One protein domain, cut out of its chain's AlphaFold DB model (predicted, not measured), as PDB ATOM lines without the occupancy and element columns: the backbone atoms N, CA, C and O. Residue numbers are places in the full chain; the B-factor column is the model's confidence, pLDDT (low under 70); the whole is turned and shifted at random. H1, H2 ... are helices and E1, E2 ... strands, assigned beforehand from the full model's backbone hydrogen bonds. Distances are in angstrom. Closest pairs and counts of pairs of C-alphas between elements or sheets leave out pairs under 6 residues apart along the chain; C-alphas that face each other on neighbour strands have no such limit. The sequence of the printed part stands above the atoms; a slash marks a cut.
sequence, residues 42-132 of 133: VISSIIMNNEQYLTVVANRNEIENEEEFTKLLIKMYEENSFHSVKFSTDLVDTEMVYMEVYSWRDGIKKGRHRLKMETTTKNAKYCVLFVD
ATOM      1  N   VAL A  42     159.389 102.179  94.540       89.50
ATOM      2  CA  VAL A  42     157.993 102.581  94.722       89.50
ATOM      3  C   VAL A  42     157.221 102.251  93.454       89.50
ATOM      4  O   VAL A  42     157.602 102.652  92.357       89.50
ATOM      5  N   ILE A  43     156.110 101.540  93.610       87.50
ATOM      6  CA  ILE A  43     155.262 101.101  92.492       87.50
ATOM      7  C   ILE A  43     153.897 101.791  92.470       87.50
ATOM      8  O   ILE A  43     153.191 101.722  91.467       87.50
ATOM      9  N   SER A  44     153.512 102.416  93.581       85.88
ATOM     10  CA  SER A  44     152.266 103.159  93.720       85.88
ATOM     11  C   SER A  44     152.460 104.297  94.710       85.88
ATOM     12  O   SER A  44     153.117 104.127  95.738       85.88
ATOM     13  N   SER A  45     151.869 105.446  94.394       86.50
ATOM     14  CA  SER A  45     151.810 106.610  95.268       86.50
ATOM     15  C   SER A  45     150.418 107.215  95.191       86.50
ATOM     16  O   SER A  45     149.914 107.485  94.100       86.50
ATOM     17  N   ILE A  46     149.788 107.396  96.347       85.31
ATOM     18  CA  ILE A  46     148.453 107.970  96.482       85.31
ATOM     19  C   ILE A  46     148.532 109.052  97.550       85.31
ATOM     20  O   ILE A  46     149.033 108.806  98.642       85.31
ATOM     21  N   ILE A  47     148.025 110.243  97.248       84.81
ATOM     22  CA  ILE A  47     147.900 111.327  98.224       84.81
ATOM     23  C   ILE A  47     146.420 111.473  98.557       84.81
ATOM     24  O   ILE A  47     145.590 111.613  97.657       84.81
ATOM     25  N   MET A  48     146.082 111.423  99.843       80.81
ATOM     26  CA  MET A  48     144.715 111.563 100.329       80.81
ATOM     27  C   MET A  48     144.720 112.343 101.642       80.81
ATOM     28  O   MET A  48     145.422 111.971 102.571       80.81
ATOM     29  N   ASN A  49     143.929 113.416 101.728       80.50
ATOM     30  CA  ASN A  49     143.769 114.228 102.946       80.50
ATOM     31  C   ASN A  49     145.096 114.712 103.576       80.50
ATOM     32  O   ASN A  49     145.261 114.611 104.785       80.50
ATOM     33  N   ASN A  50     146.038 115.225 102.773       80.19
ATOM     34  CA  ASN A  50     147.386 115.640 103.214       80.19
ATOM     35  C   ASN A  50     148.272 114.517 103.786       80.19
ATOM     36  O   ASN A  50     149.336 114.793 104.342       80.19
ATOM     37  N   GLU A  51     147.879 113.260 103.608       84.62
ATOM     38  CA  GLU A  51     148.704 112.094 103.891       84.62
ATOM     39  C   GLU A  51     149.120 111.428 102.579       84.62
ATOM     40  O   GLU A  51     148.354 111.376 101.609       84.62
ATOM     41  N   GLN A  52     150.338 110.896 102.549       86.94
ATOM     42  CA  GLN A  52     150.868 110.200 101.383       86.94
ATOM     43  C   GLN A  52     151.042 108.722 101.683       86.94
ATOM     44  O   GLN A  52     151.693 108.341 102.645       86.94
ATOM     45  N   TYR A  53     150.482 107.889 100.820       88.31
ATOM     46  CA  TYR A  53     150.520 106.440 100.899       88.31
ATOM     47  C   TYR A  53     151.384 105.912  99.758       88.31
ATOM     48  O   TYR A  53     151.108 106.159  98.581       88.31
ATOM     49  N   LEU A  54     152.447 105.199 100.108       89.88
ATOM     50  CA  LEU A  54     153.411 104.617  99.188       89.88
ATOM     51  C   LEU A  54     153.373 103.101  99.297       89.88
ATOM     52  O   LEU A  54     153.435 102.549 100.391       89.88
ATOM     53  N   THR A  55     153.342 102.430  98.151       90.75
ATOM     54  CA  THR A  55     153.595 100.991  98.071       90.75
ATOM     55  C   THR A  55     155.004 100.781  97.539       90.75
ATOM     56  O   THR A  55     155.309 101.163  96.403       90.75
ATOM     57  N   VAL A  56     155.849 100.167  98.360       91.19
ATOM     58  CA  VAL A  56     157.267  99.916  98.111       91.19
ATOM     59  C   VAL A  56     157.499  98.417  97.959       91.19
ATOM     60  O   VAL A  56     156.986  97.610  98.732       91.19
ATOM     61  N   VAL A  57     158.303  98.032  96.976       90.88
ATOM     62  CA  VAL A  57     158.817  96.672  96.817       90.88
ATOM     63  C   VAL A  57     160.298  96.689  97.167       90.88
ATOM     64  O   VAL A  57     161.068  97.417  96.555       90.88
ATOM     65  N   ALA A  58     160.704  95.898  98.156       91.31
ATOM     66  CA  ALA A  58     162.082  95.835  98.634       91.31
ATOM     67  C   ALA A  58     163.025  95.107  97.662       91.31
ATOM     68  O   ALA A  58     164.241  95.271  97.765       91.31
ATOM     69  N   ASN A  59     162.463  94.304  96.747       90.06
ATOM     70  CA  ASN A  59     163.177  93.474  95.775       90.06
ATOM     71  C   ASN A  59     164.241  92.597  96.449       90.06
ATOM     72  O   ASN A  59     165.378  92.518  95.996       90.06
ATOM     73  N   ARG A  60     163.898  91.979  97.578       88.38
ATOM     74  CA  ARG A  60     164.785  91.080  98.329       88.38
ATOM     75  C   ARG A  60     163.966  90.121  99.168       88.38
ATOM     76  O   ARG A  60     162.820  90.415  99.494       88.38
ATOM     77  N   ASN A  61     164.552  88.973  99.490       84.25
ATOM     78  CA  ASN A  61     163.865  87.937 100.254       84.25
ATOM     79  C   ASN A  61     163.792  88.238 101.752       84.25
ATOM     80  O   ASN A  61     162.788  87.900 102.360       84.25
ATOM     81  N   GLU A  62     164.819  88.869 102.320       84.00
ATOM     82  CA  GLU A  62     164.877  89.214 103.741       84.00
ATOM     83  C   GLU A  62     165.467  90.619 103.933       84.00
ATOM     84  O   GLU A  62     166.229  91.121 103.097       84.00
ATOM     85  N   ILE A  63     165.101  91.260 105.043       86.19
ATOM     86  CA  ILE A  63     165.665  92.535 105.495       86.19
ATOM     87  C   ILE A  63     166.368  92.274 106.824       86.19
ATOM     88  O   ILE A  63     165.713  92.098 107.845       86.19
ATOM     89  N   GLU A  64     167.701  92.246 106.808       84.56
ATOM     90  CA  GLU A  64     168.502  91.945 108.004       84.56
ATOM     91  C   GLU A  64     168.334  92.999 109.108       84.56
ATOM     92  O   GLU A  64     168.278  92.664 110.289       84.56
ATOM     93  N   ASN A  65     168.239  94.278 108.724       89.19
ATOM     94  CA  ASN A  65     168.083  95.398 109.646       89.19
ATOM     95  C   ASN A  65     166.977  96.349 109.167       89.19
ATOM     96  O   ASN A  65     167.181  97.204 108.303       89.19
ATOM     97  N   GLU A  66     165.789  96.190 109.745       88.06
ATOM     98  CA  GLU A  66     164.594  96.963 109.398       88.06
ATOM     99  C   GLU A  66     164.732  98.458 109.736       88.06
ATOM    100  O   GLU A  66     164.177  99.300 109.026       88.06
ATOM    101  N   GLU A  67     165.509  98.823 110.763       89.56
ATOM    102  CA  GLU A  67     165.751 100.229 111.111       89.56
ATOM    103  C   GLU A  67     166.658 100.923 110.091       89.56
ATOM    104  O   GLU A  67     166.382 102.048 109.667       89.56
ATOM    105  N   GLU A  68     167.749 100.269 109.683       90.88
ATOM    106  CA  GLU A  68     168.629 100.790 108.632       90.88
ATOM    107  C   GLU A  68     167.902 100.878 107.295       90.88
ATOM    108  O   GLU A  68     168.026 101.878 106.585       90.88
ATOM    109  N   PHE A  69     167.077  99.879 106.987       91.12
ATOM    110  CA  PHE A  69     166.258  99.896 105.786       91.12
ATOM    111  C   PHE A  69     165.209 101.014 105.817       91.12
ATOM    112  O   PHE A  69     165.024 101.719 104.829       91.12
ATOM    113  N   THR A  70     164.575 101.250 106.967       90.81
ATOM    114  CA  THR A  70     163.651 102.378 107.160       90.81
ATOM    115  C   THR A  70     164.352 103.718 106.925       90.81
ATOM    116  O   THR A  70     163.827 104.572 106.210       90.81
ATOM    117  N   LYS A  71     165.571 103.898 107.454       91.44
ATOM    118  CA  LYS A  71     166.381 105.105 107.206       91.44
ATOM    119  C   LYS A  71     166.717 105.275 105.723       91.44
ATOM    120  O   LYS A  71     166.661 106.395 105.222       91.44
ATOM    121  N   LEU A  72     167.034 104.183 105.023       92.31
ATOM    122  CA  LEU A  72     167.277 104.193 103.580       92.31
ATOM    123  C   LEU A  72     166.034 104.655 102.806       92.31
ATOM    124  O   LEU A  72     166.149 105.553 101.976       92.31
ATOM    125  N   LEU A  73     164.856 104.096 103.100       91.25
ATOM    126  CA  LEU A  73     163.609 104.464 102.420       91.25
ATOM    127  C   LEU A  73     163.244 105.936 102.621       91.25
ATOM    128  O   LEU A  73     162.860 106.608 101.667       91.25
ATOM    129  N   ILE A  74     163.394 106.442 103.846       89.31
ATOM    130  CA  ILE A  74     163.132 107.851 104.160       89.31
ATOM    131  C   ILE A  74     164.086 108.752 103.387       89.31
ATOM    132  O   ILE A  74     163.644 109.705 102.756       89.31
ATOM    133  N   LYS A  75     165.379 108.412 103.363       90.06
ATOM    134  CA  LYS A  75     166.366 109.160 102.584       90.06
ATOM    135  C   LYS A  75     166.009 109.173 101.094       90.06
ATOM    136  O   LYS A  75     166.032 110.231 100.478       90.06
ATOM    137  N   MET A  76     165.644 108.023 100.524       89.94
ATOM    138  CA  MET A  76     165.247 107.938  99.114       89.94
ATOM    139  C   MET A  76     163.989 108.755  98.804       89.94
ATOM    140  O   MET A  76     163.880 109.346  97.731       89.94
ATOM    141  N   TYR A  77     163.048 108.808  99.745       87.00
ATOM    142  CA  TYR A  77     161.855 109.635  99.632       87.00
ATOM    143  C   TYR A  77     162.186 111.132  99.668       87.00
ATOM    144  O   TYR A  77     161.768 111.862  98.774       87.00
ATOM    145  N   GLU A  78     162.980 111.575 100.645       85.56
ATOM    146  CA  GLU A  78     163.392 112.979 100.787       85.56
ATOM    147  C   GLU A  78     164.240 113.463  99.601       85.56
ATOM    148  O   GLU A  78     164.096 114.600  99.157       85.56
ATOM    149  N   GLU A  79     165.087 112.592  99.050       87.38
ATOM    150  CA  GLU A  79     165.892 112.867  97.852       87.38
ATOM    151  C   GLU A  79     165.113 112.661  96.540       87.38
ATOM    152  O   GLU A  79     165.650 112.932  95.464       87.38
ATOM    153  N   ASN A  80     163.860 112.188  96.607       85.50
ATOM    154  CA  ASN A  80     163.024 111.829  95.455       85.50
ATOM    155  C   ASN A  80     163.774 110.938  94.440       85.50
ATOM    156  O   ASN A  80     163.730 111.164  93.228       85.50
ATOM    157  N   SER A  81     164.520 109.952  94.950       85.19
ATOM    158  CA  SER A  81     165.495 109.164  94.184       85.19
ATOM    159  C   SER A  81     164.985 107.798  93.720       85.19
ATOM    160  O   SER A  81     165.733 107.038  93.109       85.19
ATOM    161  N   PHE A  82     163.706 107.484  93.944       84.94
ATOM    162  CA  PHE A  82     163.107 106.267  93.397       84.94
ATOM    163  C   PHE A  82     163.071 106.302  91.865       84.94
ATOM    164  O   PHE A  82     162.708 107.302  91.243       84.94
ATOM    165  N   HIS A  83     163.420 105.175  91.242       78.56
ATOM    166  CA  HIS A  83     163.549 105.087  89.789       78.56
ATOM    167  C   HIS A  83     162.207 105.156  89.049       78.56
ATOM    168  O   HIS A  83     162.086 105.906  88.079       78.56
ATOM    169  N   SER A  84     161.204 104.390  89.490       76.38
ATOM    170  CA  SER A  84     159.922 104.279  88.774       76.38
ATOM    171  C   SER A  84     158.947 105.428  89.003       76.38
ATOM    172  O   SER A  84     158.125 105.713  88.131       76.38
ATOM    173  N   VAL A  85     158.987 106.073  90.168       76.50
ATOM    174  CA  VAL A  85     157.993 107.078  90.560       76.50
ATOM    175  C   VAL A  85     158.716 108.309  91.067       76.50
ATOM    176  O   VAL A  85     159.528 108.217  91.980       76.50
ATOM    177  N   LYS A  86     158.381 109.464  90.488       73.62
ATOM    178  CA  LYS A  86     158.812 110.768  90.986       73.62
ATOM    179  C   LYS A  86     157.652 111.426  91.706       73.62
ATOM    180  O   LYS A  86     156.563 111.541  91.144       73.62
ATOM    181  N   PHE A  87     157.889 111.872  92.929       73.12
ATOM    182  CA  PHE A  87     156.895 112.603  93.700       73.12
ATOM    183  C   PHE A  87     156.893 114.070  93.280       73.12
ATOM    184  O   PHE A  87     157.955 114.655  93.050       73.12
ATOM    185  N   SER A  88     155.709 114.676  93.178       65.44
ATOM    186  CA  SER A  88     155.597 116.129  93.078       65.44
ATOM    187  C   SER A  88     155.843 116.719  94.464       65.44
ATOM    188  O   SER A  88     154.926 116.824  95.275       65.44
ATOM    189  N   THR A  89     157.085 117.090  94.747       58.00
ATOM    190  CA  THR A  89     157.477 117.768  95.993       58.00
ATOM    191  C   THR A  89     156.891 119.177  96.130       58.00
ATOM    192  O   THR A  89     157.008 119.783  97.186       58.00
ATOM    193  N   ASP A  90     156.236 119.696  95.090       55.47
ATOM    194  CA  ASP A  90     155.877 121.112  94.985       55.47
ATOM    195  C   ASP A  90     154.524 121.493  95.612       55.47
ATOM    196  O   ASP A  90     154.169 122.669  95.565       55.47
ATOM    197  N   LEU A  91     153.725 120.555  96.148       50.41
ATOM    198  CA  LEU A  91     152.290 120.839  96.338       50.41
ATOM    199  C   LEU A  91     151.627 120.530  97.680       50.41
ATOM    200  O   LEU A  91     150.541 121.064  97.890       50.41
ATOM    201  N   VAL A  92     152.208 119.769  98.608       54.66
ATOM    202  CA  VAL A  92     151.570 119.558  99.922       54.66
ATOM    203  C   VAL A  92     152.630 119.261 100.979       54.66
ATOM    204  O   VAL A  92     153.312 118.240 100.885       54.66
ATOM    205  N   ASP A  93     152.726 120.112 102.007       61.81
ATOM    206  CA  ASP A  93     153.368 119.765 103.281       61.81
ATOM    207  C   ASP A  93     152.613 118.566 103.864       61.81
ATOM    208  O   ASP A  93     151.561 118.691 104.496       61.81
ATOM    209  N   THR A  94     153.089 117.375 103.524       65.75
ATOM    210  CA  THR A  94     152.444 116.120 103.887       65.75
ATOM    211  C   THR A  94     152.809 115.835 105.338       65.75
ATOM    212  O   THR A  94     153.961 115.528 105.636       65.75
ATOM    213  N   GLU A  95     151.842 115.945 106.253       73.44
ATOM    214  CA  GLU A  95     152.095 115.735 107.687       73.44
ATOM    215  C   GLU A  95     152.531 114.293 107.984       73.44
ATOM    216  O   GLU A  95     153.359 114.068 108.876       73.44
ATOM    217  N   MET A  96     151.991 113.320 107.235       84.06
ATOM    218  CA  MET A  96     152.280 111.894 107.409       84.06
ATOM    219  C   MET A  96     152.487 111.150 106.087       84.06
ATOM    220  O   MET A  96     151.667 111.219 105.172       84.06
ATOM    221  N   VAL A  97     153.555 110.359 106.035       87.94
ATOM    222  CA  VAL A  97     153.892 109.471 104.922       87.94
ATOM    223  C   VAL A  97     153.825 108.021 105.399       87.94
ATOM    224  O   VAL A  97     154.603 107.596 106.253       87.94
ATOM    225  N   TYR A  98     152.910 107.245 104.833       89.44
ATOM    226  CA  TYR A  98     152.763 105.811 105.044       89.44
ATOM    227  C   TYR A  98     153.480 105.051 103.929       89.44
ATOM    228  O   TYR A  98     153.239 105.299 102.751       89.44
ATOM    229  N   MET A  99     154.347 104.108 104.284       91.00
ATOM    230  CA  MET A  99     155.079 103.261 103.344       91.00
ATOM    231  C   MET A  99     154.772 101.797 103.631       91.00
ATOM    232  O   MET A  99     155.227 101.258 104.631       91.00
ATOM    233  N   GLU A 100     154.030 101.136 102.753       91.38
ATOM    234  CA  GLU A 100     153.834  99.689 102.809       91.38
ATOM    235  C   GLU A 100     154.926  98.995 102.000       91.38
ATOM    236  O   GLU A 100     154.993  99.132 100.780       91.38
ATOM    237  N   VAL A 101     155.796  98.262 102.686       90.69
ATOM    238  CA  VAL A 101     156.975  97.608 102.126       90.69
ATOM    239  C   VAL A 101     156.706  96.119 101.979       90.69
ATOM    240  O   VAL A 101     156.480  95.424 102.963       90.69
ATOM    241  N   TYR A 102     156.791  95.620 100.753       89.75
ATOM    242  CA  TYR A 102     156.641  94.210 100.407       89.75
ATOM    243  C   TYR A 102     157.982  93.637  99.953       89.75
ATOM    244  O   TYR A 102     158.690  94.296  99.195       89.75
ATOM    245  N   SER A 103     158.317  92.392 100.309       88.69
ATOM    246  CA  SER A 103     159.540  91.724  99.819       88.69
ATOM    247  C   SER A 103     159.559  91.669  98.281       88.69
ATOM    248  O   SER A 103     160.551  92.013  97.635       88.69
ATOM    249  N   TRP A 104     158.409  91.315  97.690       87.50
ATOM    250  CA  TRP A 104     158.207  91.157  96.246       87.50
ATOM    251  C   TRP A 104     156.824  91.634  95.795       87.50
ATOM    252  O   TRP A 104     155.854  91.578  96.554       87.50
ATOM    253  N   ARG A 105     156.702  92.003  94.513       85.25
ATOM    254  CA  ARG A 105     155.460  92.503  93.893       85.25
ATOM    255  C   ARG A 105     154.276  91.526  94.017       85.25
ATOM    256  O   ARG A 105     153.139  91.953  94.193       85.25
ATOM    257  N   ASP A 106     154.521  90.216  94.011       81.12
ATOM    258  CA  ASP A 106     153.471  89.203  94.220       81.12
ATOM    259  C   ASP A 106     152.849  89.229  95.627       81.12
ATOM    260  O   ASP A 106     151.716  88.775  95.814       81.12
ATOM    261  N   GLY A 107     153.580  89.752  96.620       76.12
ATOM    262  CA  GLY A 107     153.146  89.844  98.017       76.12
ATOM    263  C   GLY A 107     152.006  90.837  98.237       76.12
ATOM    264  O   GLY A 107     151.198  90.657  99.144       76.12
ATOM    265  N   ILE A 108     151.845  91.814  97.340       75.75
ATOM    266  CA  ILE A 108     150.813  92.864  97.430       75.75
ATOM    267  C   ILE A 108     149.404  92.267  97.499       75.75
ATOM    268  O   ILE A 108     148.519  92.790  98.170       75.75
ATOM    269  N   LYS A 109     149.189  91.111  96.862       71.50
ATOM    270  CA  LYS A 109     147.890  90.427  96.851       71.50
ATOM    271  C   LYS A 109     147.562  89.695  98.161       71.50
ATOM    272  O   LYS A 109     146.437  89.225  98.297       71.50
ATOM    273  N   LYS A 110     148.521  89.531  99.083       63.56
ATOM    274  CA  LYS A 110     148.383  88.660 100.266       63.56
ATOM    275  C   LYS A 110     148.107  89.380 101.590       63.56
ATOM    276  O   LYS A 110     147.712  88.702 102.532       63.56
ATOM    277  N   GLY A 111     148.189  90.711 101.644       58.47
ATOM    278  CA  GLY A 111     147.578  91.541 102.697       58.47
ATOM    279  C   GLY A 111     147.937  91.205 104.154       58.47
ATOM    280  O   GLY A 111     147.172  91.554 105.050       58.47
ATOM    281  N   ARG A 112     149.045  90.500 104.427       59.31
ATOM    282  CA  ARG A 112     149.443  90.156 105.798       59.31
ATOM    283  C   ARG A 112     150.576  91.048 106.282       59.31
ATOM    284  O   ARG A 112     151.739  90.891 105.923       59.31
ATOM    285  N   HIS A 113     150.209  91.992 107.137       64.62
ATOM    286  CA  HIS A 113     151.138  92.919 107.771       64.62
ATOM    287  C   HIS A 113     151.913  92.216 108.893       64.62
ATOM    288  O   HIS A 113     151.316  91.493 109.694       64.62
ATOM    289  N   ARG A 114     153.233  92.421 108.951       65.38
ATOM    290  CA  ARG A 114     154.114  91.794 109.948       65.38
ATOM    291  C   ARG A 114     154.601  92.774 111.001       65.38
ATOM    292  O   ARG A 114     154.589  92.435 112.180       65.38
ATOM    293  N   LEU A 115     155.025  93.964 110.584       75.44
ATOM    294  CA  LEU A 115     155.642  94.922 111.491       75.44
ATOM    295  C   LEU A 115     155.382  96.359 111.055       75.44
ATOM    296  O   LEU A 115     155.460  96.666 109.872       75.44
ATOM    297  N   LYS A 116     155.112  97.236 112.025       81.31
ATOM    298  CA  LYS A 116     154.940  98.676 111.833       81.31
ATOM    299  C   LYS A 116     156.050  99.418 112.575       81.31
ATOM    300  O   LYS A 116     156.207  99.230 113.779       81.31
ATOM    301  N   MET A 117     156.780 100.264 111.865       80.94
ATOM    302  CA  MET A 117     157.754 101.205 112.402       80.94
ATOM    303  C   MET A 117     157.241 102.628 112.208       80.94
ATOM    304  O   MET A 117     156.753 102.988 111.140       80.94
ATOM    305  N   GLU A 118     157.366 103.451 113.240       84.19
ATOM    306  CA  GLU A 118     156.992 104.861 113.191       84.19
ATOM    307  C   GLU A 118     158.216 105.701 113.535       84.19
ATOM    308  O   GLU A 118     158.904 105.449 114.523       84.19
ATOM    309  N   THR A 119     158.506 106.707 112.716       81.62
ATOM    310  CA  THR A 119     159.596 107.649 112.964       81.62
ATOM    311  C   THR A 119     159.184 109.055 112.567       81.62
ATOM    312  O   THR A 119     158.383 109.258 111.662       81.62
ATOM    313  N   THR A 120     159.692 110.053 113.279       80.19
ATOM    314  CA  THR A 120     159.376 111.461 113.027       80.19
ATOM    315  C   THR A 120     160.657 112.192 112.681       80.19
ATOM    316  O   THR A 120     161.625 112.155 113.440       80.19
ATOM    317  N   THR A 121     160.660 112.865 111.537       75.06
ATOM    318  CA  THR A 121     161.741 113.772 111.148       75.06
ATOM    319  C   THR A 121     161.311 115.219 111.367       75.06
ATOM    320  O   THR A 121     160.194 115.494 111.803       75.06
ATOM    321  N   LYS A 122     162.197 116.168 111.052       69.19
ATOM    322  CA  LYS A 122     161.872 117.599 111.102       69.19
ATOM    323  C   LYS A 122     160.775 118.001 110.108       69.19
ATOM    324  O   LYS A 122     160.130 119.015 110.341       69.19
ATOM    325  N   ASN A 123     160.591 117.224 109.039       68.75
ATOM    326  CA  ASN A 123     159.763 117.602 107.894       68.75
ATOM    327  C   ASN A 123     158.421 116.857 107.864       68.75
ATOM    328  O   ASN A 123     157.422 117.436 107.461       68.75
ATOM    329  N   ALA A 124     158.388 115.594 108.301       76.12
ATOM    330  CA  ALA A 124     157.180 114.770 108.297       76.12
ATOM    331  C   ALA A 124     157.276 113.601 109.291       76.12
ATOM    332  O   ALA A 124     158.368 113.202 109.727       76.12
ATOM    333  N   LYS A 125     156.119 113.017 109.615       86.06
ATOM    334  CA  LYS A 125     156.028 111.707 110.271       86.06
ATOM    335  C   LYS A 125     156.018 110.606 109.216       86.06
ATOM    336  O   LYS A 125     155.268 110.680 108.251       86.06
ATOM    337  N   TYR A 126     156.812 109.569 109.425       87.38
ATOM    338  CA  TYR A 126     156.896 108.401 108.561       87.38
ATOM    339  C   TYR A 126     156.391 107.168 109.303       87.38
ATOM    340  O   TYR A 126     156.840 106.857 110.406       87.38
ATOM    341  N   CYS A 127     155.480 106.442 108.674       89.06
ATOM    342  CA  CYS A 127     154.981 105.159 109.135       89.06
ATOM    343  C   CYS A 127     155.354 104.096 108.101       89.06
ATOM    344  O   CYS A 127     154.745 104.027 107.037       89.06
ATOM    345  N   VAL A 128     156.331 103.250 108.409       90.06
ATOM    346  CA  VAL A 128     156.794 102.176 107.526       90.06
ATOM    347  C   VAL A 128     156.220 100.847 108.002       90.06
ATOM    348  O   VAL A 128     156.407 100.445 109.144       90.06
ATOM    349  N   LEU A 129     155.486 100.165 107.133       89.25
ATOM    350  CA  LEU A 129     154.797  98.917 107.412       89.25
ATOM    351  C   LEU A 129     155.385  97.808 106.547       89.25
ATOM    352  O   LEU A 129     155.201  97.796 105.336       89.25
ATOM    353  N   PHE A 130     156.055  96.850 107.169       86.19
ATOM    354  CA  PHE A 130     156.599  95.676 106.504       86.19
ATOM    355  C   PHE A 130     155.517  94.598 106.372       86.19
ATOM    356  O   PHE A 130     154.958  94.107 107.362       86.19
ATOM    357  N   VAL A 131     155.203  94.241 105.130       79.94
ATOM    358  CA  VAL A 131     154.142  93.314 104.739       79.94
ATOM    359  C   VAL A 131     154.783  92.062 104.149       79.94
ATOM    360  O   VAL A 131     155.476  92.123 103.139       79.94
ATOM    361  N   ASP A 132     154.561  90.925 104.810       68.12
ATOM    362  CA  ASP A 132     155.123  89.617 104.439       68.12
ATOM    363  C   ASP A 132     156.676  89.531 104.372       68.12
ATOM    364  O   ASP A 132     157.180  88.652 103.681       68.12
TER     365      ASP A 132
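Overview. This is residues 42 to 132 of the 133 residues of an uncharacterized protein of Firmicutes bacterium TM09-10 (UniProt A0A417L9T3). What would one see first? One twisted sheet of five strands makes a wall, with the long helix H1 slanting over one face and the short helix H2 over the opposite face, near the ends of E2, E3 and E5. How is it built along the chain? The printed part has 91 residues, with named elements in the order E1 E2 H1 E3 H2 E4 E5, of the mixed class of helices and strands; the mixed sheet runs E1 E2 E3 E5 E4. How large is it? It is compact, with a radius of gyration of the C-alphas of 12.5 A and spans of 34 by 23 by 23 A.

Arrangement. How does the sheet begin? E1, residues 42 to 48, an edge strand, forms a hairpin with E2, residues 51 to 57; they are antiparallel at 166 degrees, with N 46 and O 53 at 2.9 A. What follows E2? H1, residues 66 to 78, and E3, residues 96 to 102, complete a strand-helix-strand unit, two parallel neighbour strands with a helix between, whose crossover is right-handed; N 54 and O 98 are 2.8 A apart. H1 is on the sheet at a height of 8.9 A, over E3 and E5, residues 125 to 131, with the closest C-alphas of H1 and E5, Thr 70 and Val 128, 6.9 A apart. It runs slantwise to the strands, only just, at 57 degrees to E3 on the local plane. Where are the other parts? H2, residues 105 to 110, is on the opposite face from H1 at a height of 8.0 A; its closest C-alpha pair with E3 is Ile 108 and Tyr 102, 6.7 A. E5 is parallel to E3, with N 99 and O 127 at 2.8 A, and forms an antiparallel hairpin with the edge strand E4, residues 113 to 120, with N 117 and O 128 at 2.8 A. In H1 every O i to N i+4 pair is within hydrogen-bond range, in H2 0 of 2, beside 2 of 3 O i to N i+3 pairs.

Along the chain. Where does the printed part begin? E1 begins at C-alpha 42, (157.993, 102.581, 94.722), and spans 17.0 A; E2 spans 19.8 A. Where is H1? It begins at C-alpha 66, (164.594, 96.963, 109.398), and spans 18.2 A. What comes after it? E3 spans 19.5 A, H2 10.3 A, E4 21.0 A and E5 19.3 A, ending at C-alpha 131, (154.142, 93.314, 104.739).

Size, cuts and confidence. How far does it reach? The two C-alphas farthest apart, those of Glu 64 and Leu 91, are 35.1 A apart, and the printed part has no cut. Which link is long? Residues 79 to 95, between H1 and E3, form the long link. Where is confidence low? The mean pLDDT of the printed part is 81.4, and it is under 70 in residues 88 to 94, 110 to 114, 122 to 123 and 132.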